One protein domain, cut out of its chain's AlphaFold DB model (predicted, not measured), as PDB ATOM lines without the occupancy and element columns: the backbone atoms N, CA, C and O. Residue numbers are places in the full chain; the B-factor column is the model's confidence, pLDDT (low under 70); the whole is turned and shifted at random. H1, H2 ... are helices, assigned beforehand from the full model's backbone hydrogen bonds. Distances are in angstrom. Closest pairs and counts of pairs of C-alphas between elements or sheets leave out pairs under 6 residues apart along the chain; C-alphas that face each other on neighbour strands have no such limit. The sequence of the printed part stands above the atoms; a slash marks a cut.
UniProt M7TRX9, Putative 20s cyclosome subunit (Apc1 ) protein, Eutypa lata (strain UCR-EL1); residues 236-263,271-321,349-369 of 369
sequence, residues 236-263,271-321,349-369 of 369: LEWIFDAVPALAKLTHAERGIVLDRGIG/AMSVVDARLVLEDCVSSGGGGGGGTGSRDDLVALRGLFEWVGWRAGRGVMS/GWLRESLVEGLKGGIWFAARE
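This is residues 236 to 263, 271 to 321 and 349 to 369 of the 369 residues of the protein "Putative 20s cyclosome subunit (Apc1 ) protein" of Eutypa lata (strain UCR-EL1) (UniProt M7TRX9). Long helix H5 and H4 make a V, with H6 beside H4; short helices H1, H2 and H3 gather at H4's other end. Residues 316 to 321 stick out. The printed part has 100 residues with six named helices, H1 to H6 along the chain, and no named strand: all helix. It is only just loose, close to compact, with radius of gyration of the C-alphas 15.5 A and spans of 44 by 35 by 23 A.

H5, residues 296 to 320, touches H4, residues 274 to 288, with residues 297 to 304 alone, at a steep tilt of 50 degrees, opposite ways; the closest C-alphas, Gly 288 and Ser 297, are 4.9 A apart. H6, residues 353 to 366, touches H4 at a shallow tilt of 16 degrees, the same way; closest C-alphas Val 285 and Ile 363, 6.2 A. H3, residues 251 to 258, only just touches H4, with 3 pairs of C-alphas within 8 A, closest Glu 253 and Val 275, 6.5 A. H1, residues 237 to 242, and H2, residues 244 to 247, touch only at the corner; closest C-alphas Phe 240 and Ala 247, 4.9 A. Every O i to N i+4 pair is within hydrogen-bond range except in H2, too short for one.

H5 runs 36.3 A from C-alpha 296 (66.519, 112.834, 140.282) to C-alpha 320 (68.145, 148.848, 136.339); H4 is 21.0 A long, H6 20.0 A.

Cuts leave C-alphas 263 and 271 15.7 A apart, 321 and 349 16.4 A. No link printed whole is long. pLDDT is under 70 for 26 residues, among them 288 to 296.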
ATOM      1  N   LEU A 236      84.014 121.662 169.336       71.06
ATOM      2  CA  LEU A 236      83.266 121.107 168.216       71.06
ATOM      3  C   LEU A 236      83.913 121.385 166.845       71.06
ATOM      4  O   LEU A 236      83.348 120.964 165.842       71.06
ATOM      5  N   GLU A 237      85.090 122.025 166.765       75.12
ATOM      6  CA  GLU A 237      85.749 122.261 165.462       75.12
ATOM      7  C   GLU A 237      86.151 120.970 164.753       75.12
ATOM      8  O   GLU A 237      86.060 120.868 163.533       75.12
ATOM      9  N   TRP A 238      86.502 119.943 165.531       81.06
ATOM     10  CA  TRP A 238      86.851 118.627 165.003       81.06
ATOM     11  C   TRP A 238      85.747 118.033 164.112       81.06
ATOM     12  O   TRP A 238      86.044 117.225 163.238       81.06
ATOM     13  N   ILE A 239      84.481 118.432 164.304       81.62
ATOM     14  CA  ILE A 239      83.351 117.979 163.481       81.62
ATOM     15  C   ILE A 239      83.456 118.549 162.062       81.62
ATOM     16  O   ILE A 239      83.172 117.834 161.098       81.62
ATOM     17  N   PHE A 240      83.880 119.809 161.919       81.62
ATOM     18  CA  PHE A 240      84.068 120.433 160.608       81.62
ATOM     19  C   PHE A 240      85.235 119.796 159.854       81.62
ATOM     20  O   PHE A 240      85.149 119.643 158.640       81.62
ATOM     21  N   ASP A 241      86.271 119.348 160.563       80.50
ATOM     22  CA  ASP A 241      87.412 118.666 159.945       80.50
ATOM     23  C   ASP A 241      87.126 117.180 159.646       80.50
ATOM     24  O   ASP A 241      87.655 116.626 158.683       80.50
ATOM     25  N   ALA A 242      86.266 116.525 160.434       81.06
ATOM     26  CA  ALA A 242      85.916 115.114 160.256       81.06
ATOM     27  C   ALA A 242      84.935 114.863 159.098       81.06
ATOM     28  O   ALA A 242      84.932 113.773 158.521       81.06
ATOM     29  N   VAL A 243      84.088 115.841 158.761       83.00
ATOM     30  CA  VAL A 243      83.075 115.708 157.706       83.00
ATOM     31  C   VAL A 243      83.513 116.489 156.460       83.00
ATOM     32  O   VAL A 243      83.495 117.720 156.481       83.00
ATOM     33  N   PRO A 244      83.818 115.822 155.326       77.69
ATOM     34  CA  PRO A 244      84.321 116.486 154.116       77.69
ATOM     35  C   PRO A 244      83.390 117.570 153.552       77.69
ATOM     36  O   PRO A 244      83.855 118.552 152.976       77.69
ATOM     37  N   ALA A 245      82.076 117.405 153.734       75.19
ATOM     38  CA  ALA A 245      81.072 118.384 153.320       75.19
ATOM     39  C   ALA A 245      81.098 119.664 154.178       75.19
ATOM     40  O   ALA A 245      80.812 120.750 153.687       75.19
ATOM     41  N   LEU A 246      81.476 119.549 155.454       77.50
ATOM     42  CA  LEU A 246      81.507 120.663 156.405       77.50
ATOM     43  C   LEU A 246      82.883 121.348 156.467       77.50
ATOM     44  O   LEU A 246      82.970 122.503 156.879       77.50
ATOM     45  N   ALA A 247      83.940 120.689 155.986       79.00
ATOM     46  CA  ALA A 247      85.296 121.240 155.944       79.00
ATOM     47  C   ALA A 247      85.394 122.529 155.107       79.00
ATOM     48  O   ALA A 247      86.170 123.432 155.428       79.00
ATOM     49  N   LYS A 248      84.561 122.647 154.062       78.19
ATOM     50  CA  LYS A 248      84.500 123.805 153.150       78.19
ATOM     51  C   LYS A 248      83.777 125.028 153.736       78.19
ATOM     52  O   LYS A 248      83.616 126.029 153.030       78.19
ATOM     53  N   LEU A 249      83.288 124.949 154.973       79.75
ATOM     54  CA  LEU A 249      82.606 126.057 155.636       79.75
ATOM     55  C   LEU A 249      83.615 127.077 156.166       79.75
ATOM     56  O   LEU A 249      84.610 126.731 156.808       79.75
ATOM     57  N   THR A 250      83.326 128.351 155.916       79.69
ATOM     58  CA  THR A 250      84.067 129.497 156.447       79.69
ATOM     59  C   THR A 250      83.871 129.623 157.957       79.69
ATOM     60  O   THR A 250      82.865 129.175 158.502       79.69
ATOM     61  N   HIS A 251      84.792 130.298 158.649       74.56
ATOM     62  CA  HIS A 251      84.697 130.512 160.101       74.56
ATOM     63  C   HIS A 251      83.368 131.171 160.529       74.56
ATOM     64  O   HIS A 251      82.808 130.838 161.571       74.56
ATOM     65  N   ALA A 252      82.817 132.071 159.706       71.75
ATOM     66  CA  ALA A 252      81.516 132.690 159.963       71.75
ATOM     67  C   ALA A 252      80.355 131.683 159.843       71.75
ATOM     68  O   ALA A 252      79.460 131.672 160.683       71.75
ATOM     69  N   GLU A 253      80.386 130.801 158.839       74.31
ATOM     70  CA  GLU A 253      79.378 129.747 158.653       74.31
ATOM     71  C   GLU A 253      79.462 128.671 159.744       74.31
ATOM     72  O   GLU A 253      78.427 128.233 160.243       74.31
ATOM     73  N   ARG A 254      80.676 128.298 160.173       79.12
ATOM     74  CA  ARG A 254      80.894 127.409 161.329       79.12
ATOM     75  C   ARG A 254      80.260 127.996 162.592       79.12
ATOM     76  O   ARG A 254      79.568 127.288 163.318       79.12
ATOM     77  N   GLY A 255      80.397 129.309 162.792       69.69
ATOM     78  CA  GLY A 255      79.714 130.045 163.858       69.69
ATOM     79  C   GLY A 255      78.186 129.932 163.797       69.69
ATOM     80  O   GLY A 255      77.566 129.646 164.813       69.69
ATOM     81  N   ILE A 256      77.583 130.069 162.610       73.25
ATOM     82  CA  ILE A 256      76.123 129.955 162.408       73.25
ATOM     83  C   ILE A 256      75.617 128.529 162.688       73.25
ATOM     84  O   ILE A 256      74.537 128.349 163.249       73.25
ATOM     85  N   VAL A 257      76.390 127.503 162.319       73.25
ATOM     86  CA  VAL A 257      76.051 126.095 162.600       73.25
ATOM     87  C   VAL A 257      76.070 125.807 164.104       73.25
ATOM     88  O   VAL A 257      75.216 125.072 164.605       73.25
ATOM     89  N   LEU A 258      77.025 126.398 164.829       70.44
ATOM     90  CA  LEU A 258      77.187 126.217 166.274       70.44
ATOM     91  C   LEU A 258      76.228 127.086 167.111       70.44
ATOM     92  O   LEU A 258      75.875 126.694 168.223       70.44
ATOM     93  N   ASP A 259      75.771 128.226 166.586       60.25
ATOM     94  CA  ASP A 259      74.934 129.210 167.290       60.25
ATOM     95  C   ASP A 259      73.425 129.048 167.041       60.25
ATOM     96  O   ASP A 259      72.668 130.003 166.877       60.25
ATOM     97  N   ARG A 260      72.913 127.814 167.075       56.41
ATOM     98  CA  ARG A 260      71.453 127.574 167.045       56.41
ATOM     99  C   ARG A 260      70.739 127.994 168.352       56.41
ATOM    100  O   ARG A 260      69.623 127.554 168.635       56.41
ATOM    101  N   GLY A 261      71.374 128.820 169.186       49.47
ATOM    102  CA  GLY A 261      70.961 129.145 170.545       49.47
ATOM    103  C   GLY A 261      70.307 130.518 170.704       49.47
ATOM    104  O   GLY A 261      70.939 131.412 171.233       49.47
ATOM    105  N   ILE A 262      69.016 130.634 170.374       44.69
ATOM    106  CA  ILE A 262      68.018 131.533 171.007       44.69
ATOM    107  C   ILE A 262      68.556 132.928 171.408       44.69
ATOM    108  O   ILE A 262      68.932 133.152 172.558       44.69
ATOM    109  N   GLY A 263      68.484 133.889 170.481       38.31
ATOM    110  CA  GLY A 263      68.770 135.301 170.770       38.31
ATOM    111  C   GLY A 263      68.389 136.319 169.686       38.31
ATOM    112  O   GLY A 263      68.665 137.499 169.862       38.31
ATOM    113  N   ALA A 271      63.584 127.590 159.731       48.72
ATOM    114  CA  ALA A 271      63.587 127.257 158.320       48.72
ATOM    115  C   ALA A 271      65.007 127.447 157.768       48.72
ATOM    116  O   ALA A 271      65.447 128.570 157.604       48.72
ATOM    117  N   MET A 272      65.705 126.335 157.515       55.38
ATOM    118  CA  MET A 272      66.952 126.231 156.739       55.38
ATOM    119  C   MET A 272      67.948 127.386 156.925       55.38
ATOM    120  O   MET A 272      67.856 128.421 156.268       55.38
ATOM    121  N   SER A 273      68.990 127.163 157.729       66.69
ATOM    122  CA  SER A 273      70.139 128.071 157.732       66.69
ATOM    123  C   SER A 273      70.658 128.267 156.301       66.69
ATOM    124  O   SER A 273      70.612 127.347 155.485       66.69
ATOM    125  N   VAL A 274      71.230 129.435 156.001       72.19
ATOM    126  CA  VAL A 274      71.962 129.676 154.741       72.19
ATOM    127  C   VAL A 274      72.997 128.571 154.490       72.19
ATOM    128  O   VAL A 274      73.233 128.171 153.350       72.19
ATOM    129  N   VAL A 275      73.560 128.018 155.569       76.94
ATOM    130  CA  VAL A 275      74.471 126.871 155.526       76.94
ATOM    131  C   VAL A 275      73.750 125.580 155.133       76.94
ATOM    132  O   VAL A 275      74.264 124.838 154.303       76.94
ATOM    133  N   ASP A 276      72.550 125.326 155.664       76.12
ATOM    134  CA  ASP A 276      71.746 124.152 155.300       76.12
ATOM    135  C   ASP A 276      71.386 124.200 153.806       76.12
ATOM    136  O   ASP A 276      71.559 123.216 153.088       76.12
ATOM    137  N   ALA A 277      70.964 125.366 153.308       77.75
ATOM    138  CA  ALA A 277      70.642 125.543 151.897       77.75
ATOM    139  C   ALA A 277      71.878 125.384 150.993       77.75
ATOM    140  O   ALA A 277      71.788 124.754 149.942       77.75
ATOM    141  N   ARG A 278      73.050 125.882 151.410       82.25
ATOM    142  CA  ARG A 278      74.316 125.654 150.695       82.25
ATOM    143  C   ARG A 278      74.657 124.166 150.607       82.25
ATOM    144  O   ARG A 278      75.012 123.705 149.528       82.25
ATOM    145  N   LEU A 279      74.559 123.428 151.713       82.25
ATOM    146  CA  LEU A 279      74.884 121.999 151.747       82.25
ATOM    147  C   LEU A 279      73.964 121.187 150.832       82.25
ATOM    148  O   LEU A 279      74.449 120.325 150.108       82.25
ATOM    149  N   VAL A 280      72.665 121.507 150.804       82.69
ATOM    150  CA  VAL A 280      71.711 120.886 149.870       82.69
ATOM    151  C   VAL A 280      72.094 121.181 148.417       82.69
ATOM    152  O   VAL A 280      72.103 120.273 147.592       82.69
ATOM    153  N   LEU A 281      72.472 122.423 148.092       83.56
ATOM    154  CA  LEU A 281      72.902 122.774 146.734       83.56
ATOM    155  C   LEU A 281      74.228 122.094 146.342       83.56
ATOM    156  O   LEU A 281      74.368 121.666 145.198       83.56
ATOM    157  N   GLU A 282      75.194 121.967 147.260       80.81
ATOM    158  CA  GLU A 282      76.442 121.221 147.022       80.81
ATOM    159  C   GLU A 282      76.187 119.715 146.833       80.81
ATOM    160  O   GLU A 282      76.840 119.085 145.996       80.81
ATOM    161  N   ASP A 283      75.217 119.143 147.549       82.00
ATOM    162  CA  ASP A 283      74.799 117.750 147.377       82.00
ATOM    163  C   ASP A 283      74.136 117.530 146.010       82.00
ATOM    164  O   ASP A 283      74.504 116.602 145.292       82.00
ATOM    165  N   CYS A 284      73.267 118.446 145.564       79.69
ATOM    166  CA  CYS A 284      72.686 118.407 144.215       79.69
ATOM    167  C   CYS A 284      73.758 118.427 143.109       79.69
ATOM    168  O   CYS A 284      73.639 117.706 142.120       79.69
ATOM    169  N   VAL A 285      74.829 119.216 143.268       80.00
ATOM    170  CA  VAL A 285      75.950 119.247 142.307       80.00
ATOM    171  C   VAL A 285      76.756 117.943 142.344       80.00
ATOM    172  O   VAL A 285      77.145 117.433 141.295       80.00
ATOM    173  N   SER A 286      76.974 117.381 143.535       76.69
ATOM    174  CA  SER A 286      77.753 116.147 143.723       76.69
ATOM    175  C   SER A 286      76.997 114.900 143.235       76.69
ATOM    176  O   SER A 286      77.585 114.024 142.604       76.69
ATOM    177  N   SER A 287      75.681 114.852 143.459       70.81
ATOM    178  CA  SER A 287      74.749 113.844 142.927       70.81
ATOM    179  C   SER A 287      74.576 113.972 141.403       70.81
ATOM    180  O   SER A 287      74.431 112.979 140.688       70.81
ATOM    181  N   GLY A 288      74.675 115.201 140.889       60.81
ATOM    182  CA  GLY A 288      74.650 115.541 139.465       60.81
ATOM    183  C   GLY A 288      75.794 114.949 138.628       60.81
ATOM    184  O   GLY A 288      75.593 114.656 137.452       60.81
ATOM    185  N   GLY A 289      76.982 114.779 139.223       53.69
ATOM    186  CA  GLY A 289      78.215 114.373 138.527       53.69
ATOM    187  C   GLY A 289      78.503 112.866 138.501       53.69
ATOM    188  O   GLY A 289      79.394 112.418 137.785       53.69
ATOM    189  N   GLY A 290      77.766 112.055 139.263       49.53
ATOM    190  CA  GLY A 290      77.945 110.603 139.285       49.53
ATOM    191  C   GLY A 290      77.076 109.911 138.235       49.53
ATOM    192  O   GLY A 290      75.855 110.015 138.286       49.53
ATOM    193  N   GLY A 291      77.678 109.136 137.326       45.16
ATOM    194  CA  GLY A 291      77.001 108.321 136.299       45.16
ATOM    195  C   GLY A 291      76.120 107.165 136.818       45.16
ATOM    196  O   GLY A 291      76.079 106.099 136.207       45.16
ATOM    197  N   GLY A 292      75.433 107.335 137.948       44.62
ATOM    198  CA  GLY A 292      74.401 106.435 138.454       44.62
ATOM    199  C   GLY A 292      73.021 106.930 138.026       44.62
ATOM    200  O   GLY A 292      72.578 107.982 138.469       44.62
ATOM    201  N   GLY A 293      72.345 106.175 137.156       42.53
ATOM    202  CA  GLY A 293      71.070 106.525 136.512       42.53
ATOM    203  C   GLY A 293      69.853 106.647 137.440       42.53
ATOM    204  O   GLY A 293      68.902 105.880 137.312       42.53
ATOM    205  N   GLY A 294      69.859 107.624 138.345       48.31
ATOM    206  CA  GLY A 294      68.681 108.096 139.064       48.31
ATOM    207  C   GLY A 294      68.047 109.277 138.331       48.31
ATOM    208  O   GLY A 294      68.713 110.267 138.042       48.31
ATOM    209  N   THR A 295      66.745 109.207 138.059       49.88
ATOM    210  CA  THR A 295      65.964 110.281 137.418       49.88
ATOM    211  C   THR A 295      66.002 111.618 138.174       49.88
ATOM    212  O   THR A 295      65.743 112.646 137.562       49.88
ATOM    213  N   GLY A 296      66.384 111.622 139.460       55.75
ATOM    214  CA  GLY A 296      66.519 112.834 140.282       55.75
ATOM    215  C   GLY A 296      67.660 113.773 139.867       55.75
ATOM    216  O   GLY A 296      67.489 114.982 139.905       55.75
ATOM    217  N   SER A 297      68.777 113.250 139.350       71.38
ATOM    218  CA  SER A 297      69.968 114.060 139.027       71.38
ATOM    219  C   SER A 297      69.710 115.104 137.923       71.38
ATOM    220  O   SER A 297      70.199 116.234 137.974       71.38
ATOM    221  N   ARG A 298      68.858 114.777 136.940       74.94
ATOM    222  CA  ARG A 298      68.489 115.714 135.867       74.94
ATOM    223  C   ARG A 298      67.563 116.823 136.361       74.94
ATOM    224  O   ARG A 298      67.745 117.973 135.964       74.94
ATOM    225  N   ASP A 299      66.576 116.478 137.180       79.19
ATOM    226  CA  ASP A 299      65.607 117.443 137.701       79.19
ATOM    227  C   ASP A 299      66.288 118.428 138.667       79.19
ATOM    228  O   ASP A 299      66.032 119.631 138.592       79.19
ATOM    229  N   ASP A 300      67.254 117.955 139.460       80.44
ATOM    230  CA  ASP A 300      68.069 118.783 140.358       80.44
ATOM    231  C   ASP A 300      68.945 119.789 139.589       80.44
ATOM    232  O   ASP A 300      69.009 120.973 139.934       80.44
ATOM    233  N   LEU A 301      69.573 119.370 138.483       80.81
ATOM    234  CA  LEU A 301      70.344 120.269 137.613       80.81
ATOM    235  C   LEU A 301      69.454 121.293 136.888       80.81
ATOM    236  O   LEU A 301      69.862 122.440 136.682       80.81
ATOM    237  N   VAL A 302      68.228 120.912 136.514       82.75
ATOM    238  CA  VAL A 302      67.239 121.842 135.943       82.75
ATOM    239  C   VAL A 302      66.786 122.858 136.993       82.75
ATOM    240  O   VAL A 302      66.684 124.047 136.680       82.75
ATOM    241  N   ALA A 303      66.585 122.430 138.240       83.88
ATOM    242  CA  ALA A 303      66.274 123.322 139.353       83.88
ATOM    243  C   ALA A 303      67.425 124.311 139.626       83.88
ATOM    244  O   ALA A 303      67.183 125.515 139.744       83.88
ATOM    245  N   LEU A 304      68.680 123.842 139.621       86.31
ATOM    246  CA  LEU A 304      69.871 124.694 139.737       86.31
ATOM    247  C   LEU A 304      69.988 125.697 138.581       86.31
ATOM    248  O   LEU A 304      70.304 126.867 138.807       86.31
ATOM    249  N   ARG A 305      69.674 125.283 137.346       86.06
ATOM    250  CA  ARG A 305      69.614 126.190 136.187       86.06
ATOM    251  C   ARG A 305      68.586 127.300 136.406       86.06
ATOM    252  O   ARG A 305      68.906 128.465 136.178       86.06
ATOM    253  N   GLY A 306      67.392 126.955 136.891       87.50
ATOM    254  CA  GLY A 306      66.359 127.930 137.247       87.50
ATOM    255  C   GLY A 306      66.816 128.903 138.341       87.50
ATOM    256  O   GLY A 306      66.600 130.110 138.222       87.50
ATOM    257  N   LEU A 307      67.521 128.408 139.364       86.94
ATOM    258  CA  LEU A 307      68.094 129.241 140.424       86.94
ATOM    259  C   LEU A 307      69.134 130.230 139.873       86.94
ATOM    260  O   LEU A 307      69.101 131.410 140.218       86.94
ATOM    261  N   PHE A 308      70.036 129.792 138.990       87.06
ATOM    262  CA  PHE A 308      71.039 130.678 138.388       87.06
ATOM    263  C   PHE A 308      70.432 131.734 137.464       87.06
ATOM    264  O   PHE A 308      70.892 132.878 137.477       87.06
ATOM    265  N   GLU A 309      69.408 131.375 136.686       87.56
ATOM    266  CA  GLU A 309      68.652 132.333 135.871       87.56
ATOM    267  C   GLU A 309      67.954 133.373 136.758       87.56
ATOM    268  O   GLU A 309      68.011 134.569 136.465       87.56
ATOM    269  N   TRP A 310      67.379 132.950 137.887       85.69
ATOM    270  CA  TRP A 310      66.763 133.854 138.858       85.69
ATOM    271  C   TRP A 310      67.774 134.802 139.519       85.69
ATOM    272  O   TRP A 310      67.519 136.005 139.605       85.69
ATOM    273  N   VAL A 311      68.945 134.302 139.936       83.81
ATOM    274  CA  VAL A 311      70.018 135.148 140.494       83.81
ATOM    275  C   VAL A 311      70.502 136.164 139.454       83.81
ATOM    276  O   VAL A 311      70.648 137.344 139.770       83.81
ATOM    277  N   GLY A 312      70.683 135.744 138.196       80.81
ATOM    278  CA  GLY A 312      71.052 136.646 137.099       80.81
ATOM    279  C   GLY A 312      69.989 137.716 136.821       80.81
ATOM    280  O   GLY A 312      70.312 138.892 136.654       80.81
ATOM    281  N   TRP A 313      68.710 137.336 136.845       84.00
ATOM    282  CA  TRP A 313      67.586 138.268 136.737       84.00
ATOM    283  C   TRP A 313      67.565 139.291 137.882       84.00
ATOM    284  O   TRP A 313      67.330 140.481 137.646       84.00
ATOM    285  N   ARG A 314      67.857 138.855 139.115       78.25
ATOM    286  CA  ARG A 314      67.918 139.721 140.300       78.25
ATOM    287  C   ARG A 314      69.026 140.763 140.174       78.25
ATOM    288  O   ARG A 314      68.761 141.949 140.369       78.25
ATOM    289  N   ALA A 315      70.226 140.335 139.780       74.31
ATOM    290  CA  ALA A 315      71.354 141.230 139.532       74.31
ATOM    291  C   ALA A 315      71.016 142.275 138.449       74.31
ATOM    292  O   ALA A 315      71.266 143.466 138.630       74.31
ATOM    293  N   GLY A 316      70.335 141.863 137.370       72.75
ATOM    294  CA  GLY A 316      69.868 142.769 136.313       72.75
ATOM    295  C   GLY A 316      68.863 143.828 136.791       72.75
ATOM    296  O   GLY A 316      68.959 144.993 136.400       72.75
ATOM    297  N   ARG A 317      67.926 143.471 137.682       70.94
ATOM    298  CA  ARG A 317      66.973 144.433 138.276       70.94
ATOM    299  C   ARG A 317      67.619 145.386 139.281       70.94
ATOM    300  O   ARG A 317      67.222 146.552 139.329       70.94
ATOM    301  N   GLY A 318      68.610 144.921 140.042       61.03
ATOM    302  CA  GLY A 318      69.403 145.774 140.931       61.03
ATOM    303  C   GLY A 318      70.078 146.912 140.160       61.03
ATOM    304  O   GLY A 318      69.956 148.078 140.540       61.03
ATOM    305  N   VAL A 319      70.678 146.594 139.007       59.38
ATOM    306  CA  VAL A 319      71.340 147.562 138.115       59.38
ATOM    307  C   VAL A 319      70.342 148.491 137.411       59.38
ATOM    308  O   VAL A 319      70.584 149.694 137.332       59.38
ATOM    309  N   MET A 320      69.175 148.002 136.974       52.41
ATOM    310  CA  MET A 320      68.145 148.848 136.339       52.41
ATOM    311  C   MET A 320      67.670 149.991 137.258       52.41
ATOM    312  O   MET A 320      67.332 151.073 136.787       52.41
ATOM    313  N   SER A 321      67.702 149.780 138.578       53.69
ATOM    314  CA  SER A 321      67.355 150.812 139.561       53.69
ATOM    315  C   SER A 321      68.446 151.882 139.771       53.69
ATOM    316  O   SER A 321      68.196 152.874 140.454       53.69
ATOM    317  N   GLY A 349      71.137 138.836 149.014       63.81
ATOM    318  CA  GLY A 349      70.075 137.852 149.159       63.81
ATOM    319  C   GLY A 349      70.363 136.844 150.273       63.81
ATOM    320  O   GLY A 349      71.460 136.788 150.816       63.81
ATOM    321  N   TRP A 350      69.410 135.944 150.527       70.44
ATOM    322  CA  TRP A 350      69.645 134.782 151.397       70.44
ATOM    323  C   TRP A 350      70.792 133.874 150.900       70.44
ATOM    324  O   TRP A 350      71.314 133.072 151.665       70.44
ATOM    325  N   LEU A 351      71.209 134.016 149.634       70.88
ATOM    326  CA  LEU A 351      72.334 133.314 149.023       70.88
ATOM    327  C   LEU A 351      73.402 134.319 148.566       70.88
ATOM    328  O   LEU A 351      73.101 135.233 147.795       70.88
ATOM    329  N   ARG A 352      74.652 134.126 149.005       74.38
ATOM    330  CA  ARG A 352      75.800 134.955 148.599       74.38
ATOM    331  C   ARG A 352      76.195 134.681 147.148       74.38
ATOM    332  O   ARG A 352      76.244 133.527 146.723       74.38
ATOM    333  N   GLU A 353      76.573 135.726 146.415       76.44
ATOM    334  CA  GLU A 353      77.030 135.609 145.021       76.44
ATOM    335  C   GLU A 353      78.274 134.717 144.888       76.44
ATOM    336  O   GLU A 353      78.348 133.893 143.979       76.44
ATOM    337  N   SER A 354      79.185 134.766 145.866       77.50
ATOM    338  CA  SER A 354      80.371 133.901 145.917       77.50
ATOM    339  C   SER A 354      80.032 132.406 145.969       77.50
ATOM    340  O   SER A 354      80.753 131.584 145.408       77.50
ATOM    341  N   LEU A 355      78.926 132.037 146.624       77.25
ATOM    342  CA  LEU A 355      78.458 130.649 146.673       77.25
ATOM    343  C   LEU A 355      77.879 130.222 145.325       77.25
ATOM    344  O   LEU A 355      78.127 129.107 144.874       77.25
ATOM    345  N   VAL A 356      77.155 131.117 144.651       81.44
ATOM    346  CA  VAL A 356      76.611 130.870 143.309       81.44
ATOM    347  C   VAL A 356      77.735 130.656 142.295       81.44
ATOM    348  O   VAL A 356      77.662 129.737 141.480       81.44
ATOM    349  N   GLU A 357      78.785 131.473 142.347       82.44
ATOM    350  CA  GLU A 357      79.974 131.305 141.507       82.44
ATOM    351  C   GLU A 357      80.718 130.002 141.819       82.44
ATOM    352  O   GLU A 357      81.098 129.280 140.895       82.44
ATOM    353  N   GLY A 358      80.841 129.648 143.102       81.62
ATOM    354  CA  GLY A 358      81.405 128.369 143.534       81.62
ATOM    355  C   GLY A 358      80.631 127.160 143.000       81.62
ATOM    356  O   GLY A 358      81.238 126.231 142.466       81.62
ATOM    357  N   LEU A 359      79.294 127.189 143.060       82.94
ATOM    358  CA  LEU A 359      78.432 126.126 142.524       82.94
ATOM    359  C   LEU A 359      78.535 126.017 140.996       82.94
ATOM    360  O   LEU A 359      78.649 124.913 140.468       82.94
ATOM    361  N   LYS A 360      78.555 127.150 140.276       83.44
ATOM    362  CA  LYS A 360      78.784 127.171 138.819       83.44
ATOM    363  C   LYS A 360      80.140 126.569 138.453       83.44
ATOM    364  O   LYS A 360      80.221 125.789 137.508       83.44
ATOM    365  N   GLY A 361      81.185 126.904 139.212       83.06
ATOM    366  CA  GLY A 361      82.511 126.309 139.068       83.06
ATOM    367  C   GLY A 361      82.490 124.800 139.305       83.06
ATOM    368  O   GLY A 361      83.005 124.051 138.481       83.06
ATOM    369  N   GLY A 362      81.829 124.344 140.375       79.69
ATOM    370  CA  GLY A 362      81.675 122.921 140.696       79.69
ATOM    371  C   GLY A 362      80.998 122.121 139.581       79.69
ATOM    372  O   GLY A 362      81.514 121.083 139.179       79.69
ATOM    373  N   ILE A 363      79.906 122.642 139.014       81.38
ATOM    374  CA  ILE A 363      79.217 122.024 137.868       81.38
ATOM    375  C   ILE A 363      80.119 122.001 136.628       81.38
ATOM    376  O   ILE A 363      80.133 121.019 135.893       81.38
ATOM    377  N   TRP A 364      80.889 123.066 136.387       79.56
ATOM    378  CA  TRP A 364      81.815 123.126 135.255       79.56
ATOM    379  C   TRP A 364      82.946 122.095 135.362       79.56
ATOM    380  O   TRP A 364      83.331 121.513 134.350       79.56
ATOM    381  N   PHE A 365      83.450 121.835 136.572       77.75
ATOM    382  CA  PHE A 365      84.412 120.758 136.812       77.75
ATOM    383  C   PHE A 365      83.772 119.373 136.672       77.75
ATOM    384  O   PHE A 365      84.329 118.532 135.974       77.75
ATOM    385  N   ALA A 366      82.578 119.167 137.234       72.44
ATOM    386  CA  ALA A 366      81.844 117.903 137.130       72.44
ATOM    387  C   ALA A 366      81.417 117.554 135.691       72.44
ATOM    388  O   ALA A 366      81.248 116.389 135.370       72.44
ATOM    389  N   ALA A 367      81.242 118.549 134.815       68.81
ATOM    390  CA  ALA A 367      80.953 118.338 133.394       68.81
ATOM    391  C   ALA A 367      82.205 118.043 132.542       68.81
ATOM    392  O   ALA A 367      82.079 117.766 131.347       68.81
ATOM    393  N   ARG A 368      83.403 118.214 133.115       64.38
ATOM    394  CA  ARG A 368      84.691 118.045 132.431       64.38
ATOM    395  C   ARG A 368      85.374 116.720 132.779       64.38
ATOM    396  O   ARG A 368      86.185 116.255 131.977       64.38
ATOM    397  N   GLU A 369      85.080 116.177 133.958       52.88
ATOM    398  CA  GLU A 369      85.296 114.763 134.306       52.88
ATOM    399  C   GLU A 369      84.319 113.864 133.537       52.88
ATOM    400  O   GLU A 369      84.751 112.751 133.154       52.88
TER     401      GLU A 369